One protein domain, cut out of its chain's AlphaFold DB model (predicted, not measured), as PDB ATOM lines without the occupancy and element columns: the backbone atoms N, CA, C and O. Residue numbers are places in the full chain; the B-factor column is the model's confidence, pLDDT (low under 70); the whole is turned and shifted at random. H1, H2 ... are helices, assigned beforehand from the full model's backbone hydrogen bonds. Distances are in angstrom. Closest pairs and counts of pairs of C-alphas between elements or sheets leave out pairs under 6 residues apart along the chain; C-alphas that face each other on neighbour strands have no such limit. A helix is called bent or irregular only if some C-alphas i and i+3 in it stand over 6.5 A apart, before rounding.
ATOM      1  N   LYS A 285     134.257 219.681 103.717       69.56
ATOM      2  CA  LYS A 285     134.233 221.127 103.415       69.56
ATOM      3  C   LYS A 285     134.495 221.996 104.650       69.56
ATOM      4  O   LYS A 285     134.845 223.164 104.501       69.56
ATOM      5  N   LEU A 286     134.357 221.447 105.859       74.69
ATOM      6  CA  LEU A 286     134.614 222.176 107.101       74.69
ATOM      7  C   LEU A 286     136.129 222.417 107.278       74.69
ATOM      8  O   LEU A 286     136.908 221.461 107.214       74.69
ATOM      9  N   PRO A 287     136.583 223.653 107.576       75.56
ATOM     10  CA  PRO A 287     138.013 223.978 107.657       75.56
ATOM     11  C   PRO A 287     138.752 223.221 108.776       75.56
ATOM     12  O   PRO A 287     139.963 223.031 108.697       75.56
ATOM     13  N   LEU A 288     138.021 222.727 109.783       74.50
ATOM     14  CA  LEU A 288     138.546 221.869 110.851       74.50
ATOM     15  C   LEU A 288     139.118 220.536 110.335       74.50
ATOM     16  O   LEU A 288     140.008 219.979 110.970       74.50
ATOM     17  N   PHE A 289     138.645 220.042 109.187       76.25
ATOM     18  CA  PHE A 289     139.065 218.767 108.588       76.25
ATOM     19  C   PHE A 289     140.158 218.929 107.518       76.25
ATOM     20  O   PHE A 289     140.519 217.959 106.854       76.25
ATOM     21  N   GLN A 290     140.737 220.129 107.378       79.31
ATOM     22  CA  GLN A 290     141.885 220.396 106.499       79.31
ATOM     23  C   GLN A 290     143.116 220.936 107.268       79.31
ATOM     24  O   GLN A 290     143.678 221.966 106.878       79.31
ATOM     25  N   PRO A 291     143.560 220.284 108.367       83.06
ATOM     26  CA  PRO A 291     144.709 220.737 109.146       83.06
ATOM     27  C   PRO A 291     146.007 220.682 108.328       83.06
ATOM     28  O   PRO A 291     146.347 219.668 107.720       83.06
ATOM     29  N   LYS A 292     146.763 221.782 108.352       85.88
ATOM     30  CA  LYS A 292     148.082 221.919 107.708       85.88
ATOM     31  C   LYS A 292     149.208 222.141 108.721       85.88
ATOM     32  O   LYS A 292     150.365 221.884 108.408       85.88
ATOM     33  N   THR A 293     148.889 222.596 109.936       89.62
ATOM     34  CA  THR A 293     149.861 222.814 111.020       89.62
ATOM     35  C   THR A 293     149.681 221.805 112.156       89.62
ATOM     36  O   THR A 293     148.588 221.286 112.379       89.62
ATOM     37  N   LYS A 294     150.748 221.541 112.926       88.00
ATOM     38  CA  LYS A 294     150.717 220.612 114.074       88.00
ATOM     39  C   LYS A 294     149.627 220.970 115.098       88.00
ATOM     40  O   LYS A 294     148.921 220.083 115.563       88.00
ATOM     41  N   LEU A 295     149.443 222.263 115.372       88.50
ATOM     42  CA  LEU A 295     148.405 222.765 116.278       88.50
ATOM     43  C   LEU A 295     146.987 222.486 115.747       88.50
ATOM     44  O   LEU A 295     146.098 222.148 116.521       88.50
ATOM     45  N   GLN A 296     146.775 222.546 114.426       85.88
ATOM     46  CA  GLN A 296     145.478 222.217 113.819       85.88
ATOM     47  C   GLN A 296     145.149 220.717 113.932       85.88
ATOM     48  O   GLN A 296     143.996 220.360 114.174       85.88
ATOM     49  N   PHE A 297     146.151 219.834 113.834       87.88
ATOM     50  CA  PHE A 297     145.976 218.405 114.134       87.88
ATOM     51  C   PHE A 297     145.659 218.150 115.616       87.88
ATOM     52  O   PHE A 297     144.887 217.245 115.932       87.88
ATOM     53  N   GLU A 298     146.207 218.954 116.529       90.56
ATOM     54  CA  GLU A 298     145.889 218.881 117.960       90.56
ATOM     55  C   GLU A 298     144.450 219.343 118.244       90.56
ATOM     56  O   GLU A 298     143.734 218.647 118.964       90.56
ATOM     57  N   THR A 299     143.967 220.413 117.598       89.25
ATOM     58  CA  THR A 299     142.552 220.820 117.690       89.25
ATOM     59  C   THR A 299     141.593 219.827 117.028       89.25
ATOM     60  O   THR A 299     140.526 219.575 117.581       89.25
ATOM     61  N   LEU A 300     141.972 219.206 115.901       88.44
ATOM     62  CA  LEU A 300     141.190 218.130 115.272       88.44
ATOM     63  C   LEU A 300     141.097 216.913 116.200       88.44
ATOM     64  O   LEU A 300     140.024 216.340 116.378       88.44
ATOM     65  N   ARG A 301     142.205 216.526 116.846       88.25
ATOM     66  CA  ARG A 301     142.190 215.456 117.850       88.25
ATOM     67  C   ARG A 301     141.294 215.824 119.034       88.25
ATOM     68  O   ARG A 301     140.532 214.972 119.481       88.25
ATOM     69  N   ALA A 302     141.373 217.057 119.530       89.94
ATOM     70  CA  ALA A 302     140.591 217.521 120.675       89.94
ATOM     71  C   ALA A 302     139.075 217.570 120.402       89.94
ATOM     72  O   ALA A 302     138.303 217.348 121.329       89.94
ATOM     73  N   SER A 303     138.644 217.810 119.159       88.31
ATOM     74  CA  SER A 303     137.223 217.802 118.780       88.31
ATOM     75  C   SER A 303     136.693 216.411 118.413       88.31
ATOM     76  O   SER A 303     135.585 216.064 118.810       88.31
ATOM     77  N   ILE A 304     137.473 215.574 117.717       87.88
ATOM     78  CA  ILE A 304     137.021 214.235 117.291       87.88
ATOM     79  C   ILE A 304     137.108 213.197 118.423       87.88
ATOM     80  O   ILE A 304     136.226 212.344 118.543       87.88
ATOM     81  N   ALA A 305     138.137 213.252 119.279       89.88
ATOM     82  CA  ALA A 305     138.309 212.287 120.369       89.88
ATOM     83  C   ALA A 305     137.103 212.181 121.330       89.88
ATOM     84  O   ALA A 305     136.692 211.046 121.584       89.88
ATOM     85  N   PRO A 306     136.494 213.277 121.844       91.06
ATOM     86  CA  PRO A 306     135.323 213.168 122.710       91.06
ATOM     87  C   PRO A 306     134.132 212.526 121.988       91.06
ATOM     88  O   PRO A 306     133.532 211.606 122.542       91.06
ATOM     89  N   LEU A 307     133.853 212.925 120.739       87.81
ATOM     90  CA  LEU A 307     132.744 212.401 119.926       87.81
ATOM     91  C   LEU A 307     132.854 210.888 119.691       87.81
ATOM     92  O   LEU A 307     131.872 210.160 119.839       87.81
ATOM     93  N   ILE A 308     134.058 210.395 119.385       88.44
ATOM     94  CA  ILE A 308     134.306 208.952 119.273       88.44
ATOM     95  C   ILE A 308     134.164 208.289 120.653       88.44
ATOM     96  O   ILE A 308     133.435 207.308 120.787       88.44
ATOM     97  N   SER A 309     134.783 208.847 121.701       88.44
ATOM     98  CA  SER A 309     134.785 208.246 123.044       88.44
ATOM     99  C   SER A 309     133.412 208.172 123.724       88.44
ATOM    100  O   SER A 309     133.200 207.289 124.552       88.44
ATOM    101  N   ALA A 310     132.457 209.033 123.356       91.12
ATOM    102  CA  ALA A 310     131.083 208.972 123.860       91.12
ATOM    103  C   ALA A 310     130.425 207.608 123.574       91.12
ATOM    104  O   ALA A 310     129.678 207.081 124.399       91.12
ATOM    105  N   ASN A 311     130.784 206.992 122.443       88.69
ATOM    106  CA  ASN A 311     130.276 205.695 122.001       88.69
ATOM    107  C   ASN A 311     131.014 204.493 122.624       88.69
ATOM    108  O   ASN A 311     130.675 203.349 122.320       88.69
ATOM    109  N   ALA A 312     131.976 204.713 123.533       88.88
ATOM    110  CA  ALA A 312     132.821 203.657 124.102       88.88
ATOM    111  C   ALA A 312     132.082 202.586 124.930       88.88
ATOM    112  O   ALA A 312     132.668 201.559 125.265       88.88
ATOM    113  N   LYS A 313     130.802 202.811 125.251       90.19
ATOM    114  CA  LYS A 313     129.921 201.841 125.924       90.19
ATOM    115  C   LYS A 313     129.271 200.832 124.963       90.19
ATOM    116  O   LYS A 313     128.698 199.853 125.427       90.19
ATOM    117  N   SER A 314     129.323 201.066 123.649       90.75
ATOM    118  CA  SER A 314     128.752 200.160 122.644       90.75
ATOM    119  C   SER A 314     129.657 198.948 122.414       90.75
ATOM    120  O   SER A 314     130.862 199.102 122.221       90.75
ATOM    121  N   ALA A 315     129.083 197.742 122.351       90.50
ATOM    122  CA  ALA A 315     129.834 196.509 122.086       90.50
ATOM    123  C   ALA A 315     130.620 196.564 120.758       90.50
ATOM    124  O   ALA A 315     131.739 196.057 120.663       90.50
ATOM    125  N   HIS A 316     130.078 197.253 119.749       89.62
ATOM    126  CA  HIS A 316     130.705 197.407 118.434       89.62
ATOM    127  C   HIS A 316     131.934 198.334 118.449       89.62
ATOM    128  O   HIS A 316     132.754 198.273 117.533       89.62
ATOM    129  N   TYR A 317     132.111 199.158 119.490       91.75
ATOM    130  CA  TYR A 317     133.187 200.150 119.580       91.75
ATOM    131  C   TYR A 317     134.591 199.531 119.519       91.75
ATOM    132  O   TYR A 317     135.487 200.084 118.883       91.75
ATOM    133  N   SER A 318     134.782 198.357 120.132       88.94
ATOM    134  CA  SER A 318     136.070 197.649 120.127       88.94
ATOM    135  C   SER A 318     136.469 197.163 118.727       88.94
ATOM    136  O   SER A 318     137.644 197.224 118.363       88.94
ATOM    137  N   LEU A 319     135.497 196.723 117.920       91.19
ATOM    138  CA  LEU A 319     135.720 196.315 116.530       91.19
ATOM    139  C   LEU A 319     135.937 197.548 115.642       91.19
ATOM    140  O   LEU A 319     136.937 197.632 114.932       91.19
ATOM    141  N   PHE A 320     135.066 198.554 115.780       92.81
ATOM    142  CA  PHE A 320     135.175 199.833 115.078       92.81
ATOM    143  C   PHE A 320     136.555 200.480 115.259       92.81
ATOM    144  O   PHE A 320     137.191 200.826 114.267       92.81
ATOM    145  N   LEU A 321     137.067 200.600 116.491       90.44
ATOM    146  CA  LEU A 321     138.387 201.197 116.730       90.44
ATOM    147  C   LEU A 321     139.528 200.420 116.062       90.44
ATOM    148  O   LEU A 321     140.486 201.040 115.589       90.44
ATOM    149  N   GLN A 322     139.451 199.089 116.008       89.38
ATOM    150  CA  GLN A 322     140.481 198.276 115.362       89.38
ATOM    151  C   GLN A 322     140.544 198.553 113.859       89.38
ATOM    152  O   GLN A 322     141.635 198.734 113.326       89.38
ATOM    153  N   ASP A 323     139.404 198.628 113.175       92.12
ATOM    154  CA  ASP A 323     139.386 198.843 111.725       92.12
ATOM    155  C   ASP A 323     139.535 200.321 111.340       92.12
ATOM    156  O   ASP A 323     140.235 200.633 110.376       92.12
ATOM    157  N   PHE A 324     139.023 201.246 112.156       90.88
ATOM    158  CA  PHE A 324     139.262 202.687 112.022       90.88
ATOM    159  C   PHE A 324     140.756 203.033 112.129       90.88
ATOM    160  O   PHE A 324     141.292 203.758 111.289       90.88
ATOM    161  N   THR A 325     141.470 202.470 113.112       90.19
ATOM    162  CA  THR A 325     142.917 202.712 113.257       90.19
ATOM    163  C   THR A 325     143.742 202.067 112.139       90.19
ATOM    164  O   THR A 325     144.691 202.694 111.670       90.19
ATOM    165  N   LYS A 326     143.360 200.880 111.636       90.19
ATOM    166  CA  LYS A 326     143.962 200.280 110.424       90.19
ATOM    167  C   LYS A 326     143.738 201.156 109.186       90.19
ATOM    168  O   LYS A 326     144.677 201.372 108.423       90.19
ATOM    169  N   ALA A 327     142.523 201.675 108.995       90.25
ATOM    170  CA  ALA A 327     142.161 202.501 107.845       90.25
ATOM    171  C   ALA A 327     142.957 203.815 107.805       90.25
ATOM    172  O   ALA A 327     143.537 204.139 106.771       90.25
ATOM    173  N   LEU A 328     143.064 204.524 108.936       88.75
ATOM    174  CA  LEU A 328     143.881 205.740 109.045       88.75
ATOM    175  C   LEU A 328     145.383 205.466 108.859       88.75
ATOM    176  O   LEU A 328     146.090 206.275 108.264       88.75
ATOM    177  N   ALA A 329     145.878 204.323 109.340       89.31
ATOM    178  CA  ALA A 329     147.288 203.953 109.222       89.31
ATOM    179  C   ALA A 329     147.700 203.483 107.811       89.31
ATOM    180  O   ALA A 329     148.897 203.364 107.552       89.31
ATOM    181  N   LYS A 330     146.750 203.219 106.901       91.00
ATOM    182  CA  LYS A 330     147.015 202.655 105.563       91.00
ATOM    183  C   LYS A 330     147.906 203.544 104.685       91.00
ATOM    184  O   LYS A 330     148.725 203.018 103.940       91.00
ATOM    185  N   GLU A 331     147.762 204.863 104.800       89.56
ATOM    186  CA  GLU A 331     148.516 205.858 104.016       89.56
ATOM    187  C   GLU A 331     149.896 206.185 104.634       89.56
ATOM    188  O   GLU A 331     150.682 206.954 104.082       89.56
ATOM    189  N   MET A 332     150.204 205.637 105.816       87.38
ATOM    190  CA  MET A 332     151.410 205.959 106.583       87.38
ATOM    191  C   MET A 332     152.577 205.020 106.261       87.38
ATOM    192  O   MET A 332     152.399 203.862 105.885       87.38
ATOM    193  N   ASN A 333     153.813 205.488 106.463       91.56
ATOM    194  CA  ASN A 333     154.986 204.658 106.191       91.56
ATOM    195  C   ASN A 333     155.192 203.565 107.264       91.56
ATOM    196  O   ASN A 333     154.768 203.683 108.419       91.56
ATOM    197  N   SER A 334     155.900 202.494 106.898       90.31
ATOM    198  CA  SER A 334     156.055 201.305 107.751       90.31
ATOM    199  C   SER A 334     156.869 201.526 109.037       90.31
ATOM    200  O   SER A 334     156.798 200.699 109.947       90.31
ATOM    201  N   GLU A 335     157.611 202.631 109.172       90.44
ATOM    202  CA  GLU A 335     158.232 203.031 110.442       90.44
ATOM    203  C   GLU A 335     157.255 203.774 111.353       90.44
ATOM    204  O   GLU A 335     157.253 203.568 112.567       90.44
ATOM    205  N   GLN A 336     156.425 204.647 110.778       89.44
ATOM    206  CA  GLN A 336     155.394 205.383 111.504       89.44
ATOM    207  C   GLN A 336     154.345 204.414 112.064       89.44
ATOM    208  O   GLN A 336     153.989 204.520 113.236       89.44
ATOM    209  N   ILE A 337     153.947 203.398 111.288       92.38
ATOM    210  CA  ILE A 337     153.064 202.313 111.747       92.38
ATOM    211  C   ILE A 337     153.683 201.565 112.944       92.38
ATOM    212  O   ILE A 337     153.001 201.338 113.944       92.38
ATOM    213  N   LYS A 338     154.988 201.246 112.915       92.62
ATOM    214  CA  LYS A 338     155.690 200.621 114.058       92.62
ATOM    215  C   LYS A 338     155.708 201.528 115.294       92.62
ATOM    216  O   LYS A 338     155.489 201.045 116.404       92.62
ATOM    217  N   LYS A 339     155.921 202.838 115.113       92.50
ATOM    218  CA  LYS A 339     155.865 203.837 116.196       92.50
ATOM    219  C   LYS A 339     154.461 203.880 116.823       92.50
ATOM    220  O   LYS A 339     154.354 203.756 118.044       92.50
ATOM    221  N   LEU A 340     153.393 203.904 116.017       92.12
ATOM    222  CA  LEU A 340     152.008 203.811 116.507       92.12
ATOM    223  C   LEU A 340     151.738 202.499 117.259       92.12
ATOM    224  O   LEU A 340     151.244 202.542 118.386       92.12
ATOM    225  N   ALA A 341     152.126 201.351 116.698       92.06
ATOM    226  CA  ALA A 341     151.940 200.049 117.341       92.06
ATOM    227  C   ALA A 341     152.652 199.971 118.706       92.06
ATOM    228  O   ALA A 341     152.070 199.489 119.680       92.06
ATOM    229  N   SER A 342     153.873 200.513 118.810       94.81
ATOM    230  CA  SER A 342     154.602 200.587 120.083       94.81
ATOM    231  C   SER A 342     153.888 201.460 121.124       94.81
ATOM    232  O   SER A 342     153.788 201.061 122.283       94.81
ATOM    233  N   SER A 343     153.300 202.591 120.712       91.94
ATOM    234  CA  SER A 343     152.524 203.456 121.611       91.94
ATOM    235  C   SER A 343     151.216 202.803 122.076       91.94
ATOM    236  O   SER A 343     150.899 202.850 123.261       91.94
ATOM    237  N   MET A 344     150.512 202.089 121.189       89.75
ATOM    238  CA  MET A 344     149.306 201.333 121.546       89.75
ATOM    239  C   MET A 344     149.632 200.186 122.516       89.75
ATOM    240  O   MET A 344     148.896 199.927 123.467       89.75
ATOM    241  N   THR A 345     150.789 199.544 122.326       93.81
ATOM    242  CA  THR A 345     151.297 198.489 123.216       93.81
ATOM    243  C   THR A 345     151.680 199.052 124.586       93.81
ATOM    244  O   THR A 345     151.447 198.399 125.603       93.81
ATOM    245  N   ALA A 346     152.229 200.270 124.646       95.06
ATOM    246  CA  ALA A 346     152.514 200.957 125.902       95.06
ATOM    247  C   ALA A 346     151.221 201.279 126.674       95.06
ATOM    248  O   ALA A 346     151.128 200.917 127.843       95.06
ATOM    249  N   LEU A 347     150.203 201.835 126.005       91.19
ATOM    250  CA  LEU A 347     148.885 202.119 126.597       91.19
ATOM    251  C   LEU A 347     148.187 200.848 127.113       91.19
ATOM    252  O   LEU A 347     147.648 200.841 128.217       91.19
ATOM    253  N   GLY A 348     148.252 199.739 126.367       91.25
ATOM    254  CA  GLY A 348     147.751 198.445 126.843       91.25
ATOM    255  C   GLY A 348     148.488 197.956 128.097       91.25
ATOM    256  O   GLY A 348     147.868 197.513 129.060       91.25
ATOM    257  N   ASN A 349     149.816 198.102 128.140       93.94
ATOM    258  CA  ASN A 349     150.615 197.780 129.328       93.94
ATOM    259  C   ASN A 349     150.377 198.733 130.512       93.94
ATOM    260  O   ASN A 349     150.655 198.350 131.648       93.94
ATOM    261  N   GLU A 350     149.898 199.951 130.268       92.50
ATOM    262  CA  GLU A 350     149.514 200.927 131.287       92.50
ATOM    263  C   GLU A 350     148.154 200.570 131.901       92.50
ATOM    264  O   GLU A 350     148.072 200.386 133.116       92.50
ATOM    265  N   LYS A 351     147.130 200.298 131.081       90.25
ATOM    266  CA  LYS A 351     145.821 199.813 131.561       90.25
ATOM    267  C   LYS A 351     145.938 198.497 132.335       90.25
ATOM    268  O   LYS A 351     145.497 198.421 133.481       90.25
ATOM    269  N   MET A 352     146.717 197.539 131.825       86.25
ATOM    270  CA  MET A 352     147.028 196.287 132.534       86.25
ATOM    271  C   MET A 352     147.863 196.467 133.825       86.25
ATOM    272  O   MET A 352     148.134 195.470 134.509       86.25
ATOM    273  N   ARG A 353     148.338 197.682 134.149       88.50
ATOM    274  CA  ARG A 353     148.942 198.046 135.450       88.50
ATOM    275  C   ARG A 353     147.953 198.776 136.354       88.50
ATOM    276  O   ARG A 353     147.990 198.507 137.550       88.50
ATOM    277  N   GLU A 354     147.112 199.653 135.805       84.44
ATOM    278  CA  GLU A 354     146.027 200.336 136.523       84.44
ATOM    279  C   GLU A 354     145.022 199.330 137.100       84.44
ATOM    280  O   GLU A 354     144.764 199.349 138.300       84.44
ATOM    281  N   GLU A 355     144.542 198.387 136.283       81.88
ATOM    282  CA  GLU A 355     143.673 197.274 136.706       81.88
ATOM    283  C   GLU A 355     144.326 196.503 137.860       81.88
ATOM    284  O   GLU A 355     143.813 196.441 138.976       81.88
ATOM    285  N   LYS A 356     145.575 196.064 137.650       80.31
ATOM    286  CA  LYS A 356     146.386 195.371 138.662       80.31
ATOM    287  C   LYS A 356     146.830 196.267 139.823       80.31
ATOM    288  O   LYS A 356     147.589 195.789 140.670       80.31
TER     289      LYS A 356
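What this domain is: This is residues 285 to 356 of the 475 residues of the protein "Eukaryotic translation initiation factor 3 subunit J" of Fusarium pseudograminearum (strain CS3096) (UniProt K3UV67). Three helices make a loose, open zigzag: the longest, H3, runs opposite ways to H2, and H2 folds back from H1, with neighbours approaching only near the tight turns. Residues 341 to 356 of H3 stick out free, and residues 285 to 293 form a tail before H1. The printed part has 72 residues, with three named helices in the order H1, H2, H3 and no named strand; its class is all helix. It is loose, with a radius of gyration of the C-alphas of 14.4 A, and spans 43 by 31 by 21 A.

How they stand to each other: Start with H3, residues 334 to 356, which touches no helix. Look back to H2, residues 317 to 329: the two are close but not clearly touching, their closest C-alphas, of Ala 329 and Ile 337, being 6.5 A apart. Their lines stand at a shallow tilt of 26 degrees, opposite ways. Next look at H1, residues 294 to 313, which is close to H2 but not clearly touching it; their closest C-alphas, of Asn 311 and Tyr 317, are 6.7 A apart. These lines stand at a shallow tilt of 24 degrees, opposite ways, though the line of H1 is a rough one. H1 and H3 are apart. The O i to N i+4 pairs within hydrogen-bond range are 11 of 16 in H1, 8 of 9 in H2 and 17 of 19 in H3.

Where its parts are: Find C-alpha 334 at (156.055, 201.305, 107.751); from there H3 runs 32.9 A to C-alpha 356 at (146.386, 195.371, 138.662). H2 runs 17.9 A from Tyr 317 to Ala 329. H1 begins at C-alpha 294, (150.717, 220.612, 114.074), and runs 30.4 A, with a kink of 29 degrees near residue 307; it is irregular, C-alphas 310 and 313 being 7.5 A apart.

The domain as a whole: The C-alphas farthest apart, of Lys 285 and Lys 356, are 45.3 A apart. The printed part has no cut, and both links are tight. Its mean pLDDT is 88.5, and residue 285 is under 70.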